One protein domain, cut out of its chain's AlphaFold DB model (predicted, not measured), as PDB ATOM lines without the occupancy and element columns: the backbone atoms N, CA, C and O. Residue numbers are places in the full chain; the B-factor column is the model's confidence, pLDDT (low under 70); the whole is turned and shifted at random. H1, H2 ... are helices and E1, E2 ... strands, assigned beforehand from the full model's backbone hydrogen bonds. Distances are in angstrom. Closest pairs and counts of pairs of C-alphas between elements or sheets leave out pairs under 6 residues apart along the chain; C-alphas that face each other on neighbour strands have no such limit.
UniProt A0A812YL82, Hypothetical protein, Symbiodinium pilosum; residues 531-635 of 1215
ATOM      1  N   SER A 531      29.955   4.635  16.084       84.00
ATOM      2  CA  SER A 531      30.339   5.996  15.682       84.00
ATOM      3  C   SER A 531      31.722   6.429  16.180       84.00
ATOM      4  O   SER A 531      32.390   7.191  15.487       84.00
ATOM      5  N   CYS A 532      32.190   5.920  17.323       87.06
ATOM      6  CA  CYS A 532      33.515   6.241  17.858       87.06
ATOM      7  C   CYS A 532      34.655   5.568  17.071       87.06
ATOM      8  O   CYS A 532      35.774   6.072  17.046       87.06
ATOM      9  N   LEU A 533      34.389   4.439  16.402       85.56
ATOM     10  CA  LEU A 533      35.405   3.659  15.678       85.56
ATOM     11  C   LEU A 533      35.499   4.001  14.182       85.56
ATOM     12  O   LEU A 533      36.513   3.690  13.556       85.56
ATOM     13  N   VAL A 534      34.461   4.630  13.619       82.81
ATOM     14  CA  VAL A 534      34.395   5.029  12.199       82.81
ATOM     15  C   VAL A 534      35.259   6.259  11.900       82.81
ATOM     16  O   VAL A 534      35.768   6.378  10.787       82.81
ATOM     17  N   GLY A 535      35.457   7.146  12.881       78.75
ATOM     18  CA  GLY A 535      36.282   8.346  12.728       78.75
ATOM     19  C   GLY A 535      37.746   8.030  12.412       78.75
ATOM     20  O   GLY A 535      38.370   7.154  13.030       78.75
ATOM     21  N   SER A 536      38.297   8.768  11.449       84.19
ATOM     22  CA  SER A 536      39.716   8.732  11.108       84.19
ATOM     23  C   SER A 536      40.570   9.458  12.157       84.19
ATOM     24  O   SER A 536      40.089  10.274  12.943       84.19
ATOM     25  N   VAL A 537      41.872   9.160  12.197       79.50
ATOM     26  CA  VAL A 537      42.822   9.946  13.003       79.50
ATOM     27  C   VAL A 537      42.762  11.401  12.528       79.50
ATOM     28  O   VAL A 537      42.795  11.628  11.320       79.50
ATOM     29  N   LYS A 538      42.731  12.357  13.472       84.38
ATOM     30  CA  LYS A 538      42.479  13.809  13.280       84.38
ATOM     31  C   LYS A 538      41.003  14.227  13.198       84.38
ATOM     32  O   LYS A 538      40.707  15.415  13.290       84.38
ATOM     33  N   GLU A 539      40.066  13.295  13.050       90.69
ATOM     34  CA  GLU A 539      38.643  13.617  12.911       90.69
ATOM     35  C   GLU A 539      37.980  13.836  14.280       90.69
ATOM     36  O   GLU A 539      38.230  13.083  15.227       90.69
ATOM     37  N   LYS A 540      37.141  14.879  14.400       93.31
ATOM     38  CA  LYS A 540      36.343  15.105  15.614       93.31
ATOM     39  C   LYS A 540      35.237  14.053  15.668       93.31
ATOM     40  O   LYS A 540      34.382  14.006  14.785       93.31
ATOM     41  N   VAL A 541      35.252  13.231  16.709       94.25
ATOM     42  CA  VAL A 541      34.198  12.250  17.001       94.25
ATOM     43  C   VAL A 541      33.137  12.888  17.917       94.25
ATOM     44  O   VAL A 541      33.382  13.967  18.464       94.25
ATOM     45  N   PRO A 542      31.943  12.286  18.090       94.62
ATOM     46  CA  PRO A 542      30.987  12.748  19.097       94.62
ATOM     47  C   PRO A 542      31.639  12.828  20.479       94.62
ATOM     48  O   PRO A 542      32.398  11.933  20.845       94.62
ATOM     49  N   ASP A 543      31.337  13.868  21.258       91.00
ATOM     50  CA  ASP A 543      32.011  14.088  22.545       91.00
ATOM     51  C   ASP A 543      31.692  12.967  23.578       91.00
ATOM     52  O   ASP A 543      32.523  12.650  24.431       91.00
ATOM     53  N   ASP A 544      30.580  12.239  23.382       90.31
ATOM     54  CA  ASP A 544      30.236  10.968  24.052       90.31
ATOM     55  C   ASP A 544      31.306   9.865  23.906       90.31
ATOM     56  O   ASP A 544      31.377   8.950  24.724       90.31
ATOM     57  N   CYS A 545      32.167   9.931  22.887       90.75
ATOM     58  CA  CYS A 545      33.279   8.995  22.700       90.75
ATOM     59  C   CYS A 545      34.466   9.259  23.645       90.75
ATOM     60  O   CYS A 545      35.357   8.420  23.729       90.75
ATOM     61  N   CYS A 546      34.477  10.394  24.356       86.94
ATOM     62  CA  CYS A 546      35.463  10.713  25.392       86.94
ATOM     63  C   CYS A 546      34.896  10.612  26.818       86.94
ATOM     64  O   CYS A 546      35.669  10.501  27.768       86.94
ATOM     65  N   SER A 547      33.569  10.668  26.983       83.25
ATOM     66  CA  SER A 547      32.882  10.549  28.280       83.25
ATOM     67  C   SER A 547      32.219   9.183  28.507       83.25
ATOM     68  O   SER A 547      31.907   8.831  29.645       83.25
ATOM     69  N   GLY A 548      32.001   8.400  27.448       78.75
ATOM     70  CA  GLY A 548      31.336   7.105  27.507       78.75
ATOM     71  C   GLY A 548      32.161   6.047  28.241       78.75
ATOM     72  O   GLY A 548      33.271   5.703  27.837       78.75
ATOM     73  N   SER A 549      31.587   5.459  29.292       55.53
ATOM     74  CA  SER A 549      32.169   4.316  30.007       55.53
ATOM     75  C   SER A 549      32.490   3.160  29.053       55.53
ATOM     76  O   SER A 549      31.630   2.749  28.271       55.53
ATOM     77  N   GLY A 550      33.709   2.622  29.130       56.81
ATOM     78  CA  GLY A 550      34.245   1.643  28.178       56.81
ATOM     79  C   GLY A 550      34.992   2.248  26.980       56.81
ATOM     80  O   GLY A 550      35.835   1.564  26.411       56.81
ATOM     81  N   ALA A 551      34.778   3.524  26.638       51.91
ATOM     82  CA  ALA A 551      35.653   4.305  25.751       51.91
ATOM     83  C   ALA A 551      36.720   5.070  26.565       51.91
ATOM     84  O   ALA A 551      37.083   6.200  26.247       51.91
ATOM     85  N   GLU A 552      37.179   4.457  27.660       47.44
ATOM     86  CA  GLU A 552      38.025   5.081  28.675       47.44
ATOM     87  C   GLU A 552      39.285   5.686  28.048       47.44
ATOM     88  O   GLU A 552      40.093   4.991  27.430       47.44
ATOM     89  N   ASN A 553      39.440   7.001  28.224       55.25
ATOM     90  CA  ASN A 553      40.653   7.738  27.898       55.25
ATOM     91  C   ASN A 553      41.840   7.041  28.583       55.25
ATOM     92  O   ASN A 553      42.022   7.162  29.793       55.25
ATOM     93  N   VAL A 554      42.630   6.301  27.796       54.50
ATOM     94  CA  VAL A 554      43.680   5.369  28.257       54.50
ATOM     95  C   VAL A 554      44.754   6.061  29.106       54.50
ATOM     96  O   VAL A 554      45.465   5.409  29.866       54.50
ATOM     97  N   VAL A 555      44.846   7.389  29.008       64.50
ATOM     98  CA  VAL A 555      45.763   8.231  29.780       64.50
ATOM     99  C   VAL A 555      45.291   8.468  31.224       64.50
ATOM    100  O   VAL A 555      46.093   8.827  32.083       64.50
ATOM    101  N   GLY A 556      44.000   8.275  31.511       65.75
ATOM    102  CA  GLY A 556      43.403   8.495  32.833       65.75
ATOM    103  C   GLY A 556      43.387   9.958  33.297       65.75
ATOM    104  O   GLY A 556      43.072  10.213  34.455       65.75
ATOM    105  N   ALA A 557      43.735  10.900  32.414       69.88
ATOM    106  CA  ALA A 557      43.857  12.327  32.696       69.88
ATOM    107  C   ALA A 557      43.450  13.173  31.477       69.88
ATOM    108  O   ALA A 557      43.570  12.749  30.323       69.88
ATOM    109  N   THR A 558      42.970  14.383  31.743       75.94
ATOM    110  CA  THR A 558      42.637  15.412  30.748       75.94
ATOM    111  C   THR A 558      43.888  16.048  30.129       75.94
ATOM    112  O   THR A 558      44.993  15.951  30.668       75.94
ATOM    113  N   PHE A 559      43.723  16.763  29.006       78.19
ATOM    114  CA  PHE A 559      44.790  17.607  28.445       78.19
ATOM    115  C   PHE A 559      45.353  18.588  29.489       78.19
ATOM    116  O   PHE A 559      46.565  18.766  29.586       78.19
ATOM    117  N   GLU A 560      44.466  19.194  30.278       78.00
ATOM    118  CA  GLU A 560      44.788  20.198  31.290       78.00
ATOM    119  C   GLU A 560      45.670  19.619  32.408       78.00
ATOM    120  O   GLU A 560      46.740  20.154  32.697       78.00
ATOM    121  N   GLU A 561      45.299  18.457  32.952       81.31
ATOM    122  CA  GLU A 561      46.091  17.750  33.965       81.31
ATOM    123  C   GLU A 561      47.477  17.345  33.440       81.31
ATOM    124  O   GLU A 561      48.476  17.519  34.142       81.31
ATOM    125  N   LEU A 562      47.581  16.858  32.197       84.31
ATOM    126  CA  LEU A 562      48.862  16.490  31.575       84.31
ATOM    127  C   LEU A 562      49.763  17.704  31.303       84.31
ATOM    128  O   LEU A 562      50.983  17.624  31.459       84.31
ATOM    129  N   TYR A 563      49.175  18.826  30.891       85.06
ATOM    130  CA  TYR A 563      49.902  20.047  30.554       85.06
ATOM    131  C   TYR A 563      50.374  20.797  31.811       85.06
ATOM    132  O   TYR A 563      51.529  21.228  31.887       85.06
ATOM    133  N   TYR A 564      49.527  20.896  32.840       83.75
ATOM    134  CA  TYR A 564      49.864  21.579  34.092       83.75
ATOM    135  C   TYR A 564      50.753  20.740  35.019       83.75
ATOM    136  O   TYR A 564      51.682  21.294  35.610       83.75
ATOM    137  N   SER A 565      50.568  19.413  35.105       81.31
ATOM    138  CA  SER A 565      51.469  18.549  35.898       81.31
ATOM    139  C   SER A 565      52.917  18.577  35.390       81.31
ATOM    140  O   SER A 565      53.853  18.451  36.180       81.31
ATOM    141  N   ASN A 566      53.121  18.848  34.096       83.56
ATOM    142  CA  ASN A 566      54.437  19.048  33.492       83.56
ATOM    143  C   ASN A 566      54.932  20.513  33.537       83.56
ATOM    144  O   ASN A 566      55.814  20.891  32.768       83.56
ATOM    145  N   ASN A 567      54.378  21.355  34.421       86.00
ATOM    146  CA  ASN A 567      54.714  22.781  34.565       86.00
ATOM    147  C   ASN A 567      54.624  23.573  33.241       86.00
ATOM    148  O   ASN A 567      55.535  24.336  32.914       86.00
ATOM    149  N   TYR A 568      53.548  23.382  32.464       87.00
ATOM    150  CA  TYR A 568      53.354  23.977  31.126       87.00
ATOM    151  C   TYR A 568      54.425  23.563  30.093       87.00
ATOM    152  O   TYR A 568      54.523  24.140  29.009       87.00
ATOM    153  N   GLY A 569      55.258  22.568  30.415       88.19
ATOM    154  CA  GLY A 569      56.279  22.046  29.521       88.19
ATOM    155  C   GLY A 569      55.643  21.284  28.365       88.19
ATOM    156  O   GLY A 569      54.867  20.355  28.583       88.19
ATOM    157  N   SER A 570      56.030  21.610  27.132       89.62
ATOM    158  CA  SER A 570      55.413  21.076  25.911       89.62
ATOM    159  C   SER A 570      55.638  19.581  25.641       89.62
ATOM    160  O   SER A 570      55.261  19.092  24.578       89.62
ATOM    161  N   CYS A 571      56.266  18.856  26.572       94.00
ATOM    162  CA  CYS A 571      56.691  17.467  26.418       94.00
ATOM    163  C   CYS A 571      56.457  16.605  27.676       94.00
ATOM    164  O   CYS A 571      57.431  16.157  28.296       94.00
ATOM    165  N   PRO A 572      55.204  16.399  28.124       92.50
ATOM    166  CA  PRO A 572      54.938  15.471  29.215       92.50
ATOM    167  C   PRO A 572      55.410  14.057  28.862       92.50
ATOM    168  O   PRO A 572      55.174  13.529  27.773       92.50
ATOM    169  N   THR A 573      56.091  13.435  29.822       90.25
ATOM    170  CA  THR A 573      56.311  11.987  29.819       90.25
ATOM    171  C   THR A 573      55.123  11.357  30.530       90.25
ATOM    172  O   THR A 573      54.820  11.729  31.660       90.25
ATOM    173  N   LEU A 574      54.435  10.437  29.866       88.06
ATOM    174  CA  LEU A 574      53.230   9.792  30.366       88.06
ATOM    175  C   LEU A 574      53.583   8.855  31.532       88.06
ATOM    176  O   LEU A 574      54.332   7.893  31.366       88.06
ATOM    177  N   THR A 575      53.079   9.167  32.727       81.56
ATOM    178  CA  THR A 575      53.431   8.493  33.993       81.56
ATOM    179  C   THR A 575      52.423   7.438  34.450       81.56
ATOM    180  O   THR A 575      52.677   6.748  35.437       81.56
ATOM    181  N   PHE A 576      51.286   7.295  33.763       78.12
ATOM    182  CA  PHE A 576      50.268   6.299  34.097       78.12
ATOM    183  C   PHE A 576      50.733   4.871  33.772       78.12
ATOM    184  O   PHE A 576      51.539   4.647  32.869       78.12
ATOM    185  N   ALA A 577      50.211   3.892  34.513       61.03
ATOM    186  CA  ALA A 577      50.530   2.485  34.304       61.03
ATOM    187  C   ALA A 577      49.876   1.958  33.015       61.03
ATOM    188  O   ALA A 577      48.668   2.082  32.826       61.03
ATOM    189  N   GLY A 578      50.669   1.345  32.135       75.69
ATOM    190  CA  GLY A 578      50.187   0.775  30.878       75.69
ATOM    191  C   GLY A 578      51.267   0.729  29.791       75.69
ATOM    192  O   GLY A 578      52.409   1.121  30.032       75.69
ATOM    193  N   PRO A 579      50.929   0.289  28.567       72.81
ATOM    194  CA  PRO A 579      51.874   0.195  27.447       72.81
ATOM    195  C   PRO A 579      52.354   1.555  26.895       72.81
ATOM    196  O   PRO A 579      53.235   1.583  26.039       72.81
ATOM    197  N   LEU A 580      51.797   2.672  27.380       77.88
ATOM    198  CA  LEU A 580      52.263   4.041  27.112       77.88
ATOM    199  C   LEU A 580      53.114   4.628  28.261       77.88
ATOM    200  O   LEU A 580      53.561   5.769  28.156       77.88
ATOM    201  N   ALA A 581      53.369   3.879  29.340       85.69
ATOM    202  CA  ALA A 581      54.194   4.344  30.456       85.69
ATOM    203  C   ALA A 581      55.612   4.714  29.983       85.69
ATOM    204  O   ALA A 581      56.293   3.930  29.322       85.69
ATOM    205  N   GLY A 582      56.065   5.924  30.311       88.00
ATOM    206  CA  GLY A 582      57.349   6.462  29.860       88.00
ATOM    207  C   GLY A 582      57.366   6.965  28.410       88.00
ATOM    208  O   GLY A 582      58.386   7.507  27.976       88.00
ATOM    209  N   ALA A 583      56.269   6.842  27.654       88.50
ATOM    210  CA  ALA A 583      56.154   7.482  26.350       88.50
ATOM    211  C   ALA A 583      56.109   9.006  26.518       88.50
ATOM    212  O   ALA A 583      55.476   9.533  27.430       88.50
ATOM    213  N   ARG A 584      56.770   9.732  25.618       91.94
ATOM    214  CA  ARG A 584      56.622  11.185  25.510       91.94
ATOM    215  C   ARG A 584      55.542  11.509  24.494       91.94
ATOM    216  O   ARG A 584      55.507  10.891  23.429       91.94
ATOM    217  N   VAL A 585      54.730  12.506  24.814       93.69
ATOM    218  CA  VAL A 585      53.823  13.171  23.876       93.69
ATOM    219  C   VAL A 585      54.110  14.665  23.897       93.69
ATOM    220  O   VAL A 585      54.561  15.210  24.905       93.69
ATOM    221  N   LYS A 586      53.863  15.331  22.776       95.44
ATOM    222  CA  LYS A 586      53.932  16.783  22.662       95.44
ATOM    223  C   LYS A 586      52.551  17.353  22.935       95.44
ATOM    224  O   LYS A 586      51.621  17.030  22.205       95.44
ATOM    225  N   LEU A 587      52.429  18.192  23.957       94.56
ATOM    226  CA  LEU A 587      51.206  18.931  24.283       94.56
ATOM    227  C   LEU A 587      51.563  20.410  24.387       94.56
ATOM    228  O   LEU A 587      52.183  20.829  25.360       94.56
ATOM    229  N   GLN A 588      51.210  21.206  23.383       94.94
ATOM    230  CA  GLN A 588      51.484  22.642  23.368       94.94
ATOM    231  C   GLN A 588      50.195  23.420  23.118       94.94
ATOM    232  O   GLN A 588      49.552  23.236  22.088       94.94
ATOM    233  N   CYS A 589      49.857  24.334  24.024       94.69
ATOM    234  CA  CYS A 589      48.794  25.302  23.783       94.69
ATOM    235  C   CYS A 589      49.217  26.343  22.728       94.69
ATOM    236  O   CYS A 589      50.359  26.818  22.738       94.69
ATOM    237  N   ASN A 590      48.303  26.697  21.825       93.69
ATOM    238  CA  ASN A 590      48.485  27.732  20.811       93.69
ATOM    239  C   ASN A 590      47.636  28.975  21.145       93.69
ATOM    240  O   ASN A 590      46.571  28.876  21.740       93.69
ATOM    241  N   PHE A 591      48.083  30.153  20.692       90.12
ATOM    242  CA  PHE A 591      47.426  31.455  20.927       90.12
ATOM    243  C   PHE A 591      46.023  31.624  20.298       90.12
ATOM    244  O   PHE A 591      45.417  32.680  20.445       90.12
ATOM    245  N   ASP A 592      45.534  30.633  19.557       90.88
ATOM    246  CA  ASP A 592      44.206  30.570  18.931       90.88
ATOM    247  C   ASP A 592      43.276  29.571  19.656       90.88
ATOM    248  O   ASP A 592      42.309  29.073  19.081       90.88
ATOM    249  N   ASN A 593      43.600  29.257  20.917       88.56
ATOM    250  CA  ASN A 593      42.978  28.252  21.785       88.56
ATOM    251  C   ASN A 593      42.965  26.819  21.208       88.56
ATOM    252  O   ASN A 593      42.312  25.937  21.770       88.56
ATOM    253  N   THR A 594      43.705  26.545  20.126       93.75
ATOM    254  CA  THR A 594      43.964  25.175  19.657       93.75
ATOM    255  C   THR A 594      45.101  24.528  20.449       93.75
ATOM    256  O   THR A 594      45.960  25.207  21.016       93.75
ATOM    257  N   ILE A 595      45.150  23.197  20.459       94.75
ATOM    258  CA  ILE A 595      46.283  22.443  21.001       94.75
ATOM    259  C   ILE A 595      47.083  21.816  19.859       94.75
ATOM    260  O   ILE A 595      46.526  21.185  18.964       94.75
ATOM    261  N   THR A 596      48.405  21.956  19.896       95.06
ATOM    262  CA  THR A 596      49.305  21.098  19.124       95.06
ATOM    263  C   THR A 596      49.521  19.820  19.927       95.06
ATOM    264  O   THR A 596      50.114  19.861  21.009       95.06
ATOM    265  N   TYR A 597      49.037  18.701  19.397       95.38
ATOM    266  CA  TYR A 597      49.210  17.362  19.953       95.38
ATOM    267  C   TYR A 597      50.156  16.563  19.049       95.38
ATOM    268  O   TYR A 597      50.026  16.581  17.825       95.38
ATOM    269  N   GLY A 598      51.115  15.853  19.638       94.75
ATOM    270  CA  GLY A 598      52.039  14.994  18.905       94.75
ATOM    271  C   GLY A 598      52.412  13.740  19.676       94.75
ATOM    272  O   GLY A 598      52.498  13.744  20.903       94.75
ATOM    273  N   GLU A 599      52.645  12.657  18.949       89.06
ATOM    274  CA  GLU A 599      52.865  11.329  19.512       89.06
ATOM    275  C   GLU A 599      53.795  10.481  18.633       89.06
ATOM    276  O   GLU A 599      54.256  10.911  17.573       89.06
ATOM    277  N   ASN A 600      54.046   9.247  19.084       84.19
ATOM    278  CA  ASN A 600      54.892   8.249  18.430       84.19
ATOM    279  C   ASN A 600      56.357   8.717  18.263       84.19
ATOM    280  O   ASN A 600      56.699   9.539  17.411       84.19
ATOM    281  N   ARG A 601      57.253   8.149  19.084       84.88
ATOM    282  CA  ARG A 601      58.709   8.426  19.083       84.88
ATOM    283  C   ARG A 601      59.092   9.899  19.309       84.88
ATOM    284  O   ARG A 601      60.104  10.342  18.774       84.88
ATOM    285  N   CYS A 602      58.329  10.634  20.120       93.56
ATOM    286  CA  CYS A 602      58.702  11.984  20.544       93.56
ATOM    287  C   CYS A 602      60.089  12.000  21.205       93.56
ATOM    288  O   CYS A 602      60.331  11.291  22.186       93.56
ATOM    289  N   GLY A 603      61.005  12.786  20.638       90.62
ATOM    290  CA  GLY A 603      62.409  12.829  21.032       90.62
ATOM    291  C   GLY A 603      62.674  13.456  22.405       90.62
ATOM    292  O   GLY A 603      61.780  13.914  23.124       90.62
ATOM    293  N   ALA A 604      63.957  13.520  22.776       88.06
ATOM    294  CA  ALA A 604      64.393  14.208  23.997       88.06
ATOM    295  C   ALA A 604      64.065  15.722  23.978       88.06
ATOM    296  O   ALA A 604      63.901  16.333  25.032       88.06
ATOM    297  N   ASP A 605      63.941  16.272  22.770       91.00
ATOM    298  CA  ASP A 605      63.573  17.629  22.351       91.00
ATOM    299  C   ASP A 605      62.064  17.820  22.077       91.00
ATOM    300  O   ASP A 605      61.631  18.931  21.777       91.00
ATOM    301  N   CYS A 606      61.268  16.748  22.152       91.81
ATOM    302  CA  CYS A 606      59.880  16.679  21.690       91.81
ATOM    303  C   CYS A 606      59.633  16.982  20.200       91.81
ATOM    304  O   CYS A 606      58.582  17.512  19.833       91.81
ATOM    305  N   SER A 607      60.558  16.584  19.322       93.62
ATOM    306  CA  SER A 607      60.190  16.314  17.927       93.62
ATOM    307  C   SER A 607      59.463  14.964  17.851       93.62
ATOM    308  O   SER A 607      60.041  13.925  18.171       93.62
ATOM    309  N   CYS A 608      58.176  14.962  17.495       94.19
ATOM    310  CA  CYS A 608      57.382  13.735  17.347       94.19
ATOM    311  C   CYS A 608      57.312  13.287  15.883       94.19
ATOM    312  O   CYS A 608      57.418  14.103  14.969       94.19
ATOM    313  N   SER A 609      57.123  11.983  15.633       91.56
ATOM    314  CA  SER A 609      56.962  11.489  14.253       91.56
ATOM    315  C   SER A 609      55.574  11.778  13.670       91.56
ATOM    316  O   SER A 609      55.414  11.804  12.450       91.56
ATOM    317  N   PHE A 610      54.597  12.053  14.537       91.00
ATOM    318  CA  PHE A 610      53.301  12.628  14.202       91.00
ATOM    319  C   PHE A 610      53.059  13.858  15.087       91.00
ATOM    320  O   PHE A 610      53.187  13.777  16.307       91.00
ATOM    321  N   GLU A 611      52.706  14.987  14.475       94.56
ATOM    322  CA  GLU A 611      52.270  16.220  15.140       94.56
ATOM    323  C   GLU A 611      51.090  16.800  14.353       94.56
ATOM    324  O   GLU A 611      51.117  16.796  13.118       94.56
ATOM    325  N   ASP A 612      50.066  17.295  15.047       95.38
ATOM    326  CA  ASP A 612      48.930  17.979  14.430       95.38
ATOM    327  C   ASP A 612      48.249  18.974  15.382       95.38
ATOM    328  O   ASP A 612      48.528  18.996  16.582       95.38
ATOM    329  N   VAL A 613      47.363  19.814  14.842       95.25
ATOM    330  CA  VAL A 613      46.673  20.875  15.589       95.25
ATOM    331  C   VAL A 613      45.172  20.596  15.686       95.25
ATOM    332  O   VAL A 613      44.504  20.390  14.676       95.25
ATOM    333  N   TYR A 614      44.643  20.640  16.909       95.44
ATOM    334  CA  TYR A 614      43.272  20.272  17.258       95.44
ATOM    335  C   TYR A 614      42.554  21.447  17.935       95.44
ATOM    336  O   TYR A 614      43.071  22.039  18.884       95.44
ATOM    337  N   GLY A 615      41.354  21.787  17.455       95.75
ATOM    338  CA  GLY A 615      40.446  22.716  18.143       95.75
ATOM    339  C   GLY A 615      39.667  22.032  19.280       95.75
ATOM    340  O   GLY A 615      39.946  20.877  19.582       95.75
ATOM    341  N   PRO A 616      38.683  22.699  19.908       92.94
ATOM    342  CA  PRO A 616      37.882  22.110  20.987       92.94
ATOM    343  C   PRO A 616      36.993  20.916  20.565       92.94
ATOM    344  O   PRO A 616      36.157  21.004  19.654       92.94
ATOM    345  N   GLY A 617      37.105  19.796  21.282       94.31
ATOM    346  CA  GLY A 617      36.308  18.585  21.078       94.31
ATOM    347  C   GLY A 617      36.974  17.282  21.514       94.31
ATOM    348  O   GLY A 617      38.127  17.262  21.940       94.31
ATOM    349  N   CYS A 618      36.236  16.185  21.362       94.62
ATOM    350  CA  CYS A 618      36.741  14.821  21.428       94.62
ATOM    351  C   CYS A 618      37.345  14.371  20.089       94.62
ATOM    352  O   CYS A 618      36.713  14.467  19.034       94.62
ATOM    353  N   TYR A 619      38.560  13.831  20.132       94.69
ATOM    354  CA  TYR A 619      39.283  13.348  18.959       94.69
ATOM    355  C   TYR A 619      39.829  11.948  19.185       94.69
ATOM    356  O   TYR A 619      40.220  11.578  20.293       94.69
ATOM    357  N   ARG A 620      39.910  11.184  18.096       90.25
ATOM    358  CA  ARG A 620      40.634   9.915  18.064       90.25
ATOM    359  C   ARG A 620      42.128  10.181  17.834       90.25
ATOM    360  O   ARG A 620      42.506  10.757  16.807       90.25
ATOM    361  N   ALA A 621      42.968   9.738  18.770       86.56
ATOM    362  CA  ALA A 621      44.421   9.704  18.600       86.56
ATOM    363  C   ALA A 621      44.834   8.674  17.534       86.56
ATOM    364  O   ALA A 621      44.027   7.849  17.097       86.56
ATOM    365  N   SER A 622      46.092   8.697  17.092       80.50
ATOM    366  CA  SER A 622      46.587   7.622  16.235       80.50
ATOM    367  C   SER A 622      46.822   6.337  17.034       80.50
ATOM    368  O   SER A 622      47.052   6.347  18.246       80.50
ATOM    369  N   ASP A 623      46.798   5.210  16.328       72.88
ATOM    370  CA  ASP A 623      47.221   3.900  16.825       72.88
ATOM    371  C   ASP A 623      48.765   3.872  17.033       72.88
ATOM    372  O   ASP A 623      49.486   3.077  16.425       72.88
ATOM    373  N   ALA A 624      49.304   4.757  17.887       65.19
ATOM    374  CA  ALA A 624      50.713   4.760  18.307       65.19
ATOM    375  C   ALA A 624      51.108   3.442  19.001       65.19
ATOM    376  O   ALA A 624      52.267   3.023  18.950       65.19
ATOM    377  N   LEU A 625      50.116   2.758  19.575       59.19
ATOM    378  CA  LEU A 625      50.111   1.323  19.814       59.19
ATOM    379  C   LEU A 625      49.165   0.666  18.786       59.19
ATOM    380  O   LEU A 625      47.970   0.975  18.784       59.19
ATOM    381  N   PRO A 626      49.660  -0.223  17.902       60.75
ATOM    382  CA  PRO A 626      48.831  -0.840  16.868       60.75
ATOM    383  C   PRO A 626      47.663  -1.647  17.448       60.75
ATOM    384  O   PRO A 626      47.882  -2.633  18.151       60.75
ATOM    385  N   GLY A 627      46.427  -1.272  17.104       67.62
ATOM    386  CA  GLY A 627      45.219  -1.991  17.512       67.62
ATOM    387  C   GLY A 627      44.536  -1.466  18.777       67.62
ATOM    388  O   GLY A 627      43.543  -2.060  19.197       67.62
ATOM    389  N   THR A 628      45.006  -0.362  19.369       73.19
ATOM    390  CA  THR A 628      44.278   0.355  20.430       73.19
ATOM    391  C   THR A 628      43.852   1.736  19.943       73.19
ATOM    392  O   THR A 628      44.654   2.671  19.931       73.19
ATOM    393  N   ALA A 629      42.575   1.880  19.585       78.19
ATOM    394  CA  ALA A 629      41.964   3.192  19.418       78.19
ATOM    395  C   ALA A 629      41.745   3.823  20.801       78.19
ATOM    396  O   ALA A 629      41.173   3.186  21.684       78.19
ATOM    397  N   TRP A 630      42.187   5.066  20.975       85.19
ATOM    398  CA  TRP A 630      41.986   5.841  22.195       85.19
ATOM    399  C   TRP A 630      41.595   7.279  21.851       85.19
ATOM    400  O   TRP A 630      41.892   7.780  20.760       85.19
ATOM    401  N   PHE A 631      40.881   7.918  22.774       89.38
ATOM    402  CA  PHE A 631      40.279   9.231  22.573       89.38
ATOM    403  C   PHE A 631      40.815  10.228  23.594       89.38
ATOM    404  O   PHE A 631      41.029   9.878  24.755       89.38
ATOM    405  N   PHE A 632      40.999  11.473  23.162       87.56
ATOM    406  CA  PHE A 632      41.299  12.595  24.045       87.56
ATOM    407  C   PHE A 632      40.306  13.726  23.801       87.56
ATOM    408  O   PHE A 632      39.954  14.035  22.661       87.56
ATOM    409  N   MET A 633      39.863  14.355  24.888       89.94
ATOM    410  CA  MET A 633      39.046  15.560  24.830       89.94
ATOM    411  C   MET A 633      39.918  16.776  25.114       89.94
ATOM    412  O   MET A 633      40.685  16.795  26.078       89.94
ATOM    413  N   THR A 634      39.774  17.798  24.283       89.69
ATOM    414  CA  THR A 634      40.349  19.123  24.494       89.69
ATOM    415  C   THR A 634      39.219  20.137  24.612       89.69
ATOM    416  O   THR A 634      38.324  20.176  23.770       89.69
ATOM    417  N   ALA A 635      39.254  20.974  25.647       86.62
ATOM    418  CA  ALA A 635      38.340  22.110  25.791       86.62
ATOM    419  C   ALA A 635      38.756  23.306  24.903       86.62
ATOM    420  O   ALA A 635      38.177  24.385  24.987       86.62
TER     421      ALA A 635
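AT A GLANCE: This is residues 531 to 635 of the 1215 residues of the protein "Hypothetical protein" of Symbiodinium pilosum (UniProt A0A812YL82). This domain has little regular structure: among long loops stand a meander, E1 E2 E3, antiparallel strands side by side in that order, and a separate antiparallel hairpin, E4 E5, with H3 across E1 and H2 packed on the hairpin. The 105 printed residues include H1 H2 H3 E1 E2 E3 E4 E5 in order; the class is mixed, with 37 residues in named elements. It is compact, radius of gyration of the C-alphas 12.8 A, spanning 36 by 32 by 23 A.

HOW THE PARTS SIT: Start at H1, residues 531 to 534, near E4, residues 617 to 620. In H2, residues 544 to 547, Cys 546 comes closest to E5, residues 631 to 634, at Phe 631, C-alphas 5.8 A apart. Next, H3, residues 559 to 565, is on the sheet over E1, residues 586 to 589; their closest C-alphas, Tyr 563 and Leu 587, are 6.5 A apart. Look for N 588 and O 596 at 2.9 A between E1 and E2, residues 595 to 599, N 597 and O 612 at 2.9 A between E2 and E3, residues 610 to 614, and N 619 and O 632 at 2.9 A between E4 and E5. In H3 every O i to N i+4 pair is within hydrogen-bond range; H1 and H2 are too short for one.

IN THESE COORDINATES: Find C-alpha 531, where H1 begins, at (30.339, 5.996, 15.682). H3 runs 10.1 A, E2 and E3 13.0 A each; E5 ends at C-alpha 634, (40.349, 19.123, 24.494).

THE WHOLE: The printed part has no cut. The links H2 to H3 and H3 to E1 are long. Residues 549 to 557, 577 and 624 to 627 have pLDDT under 70.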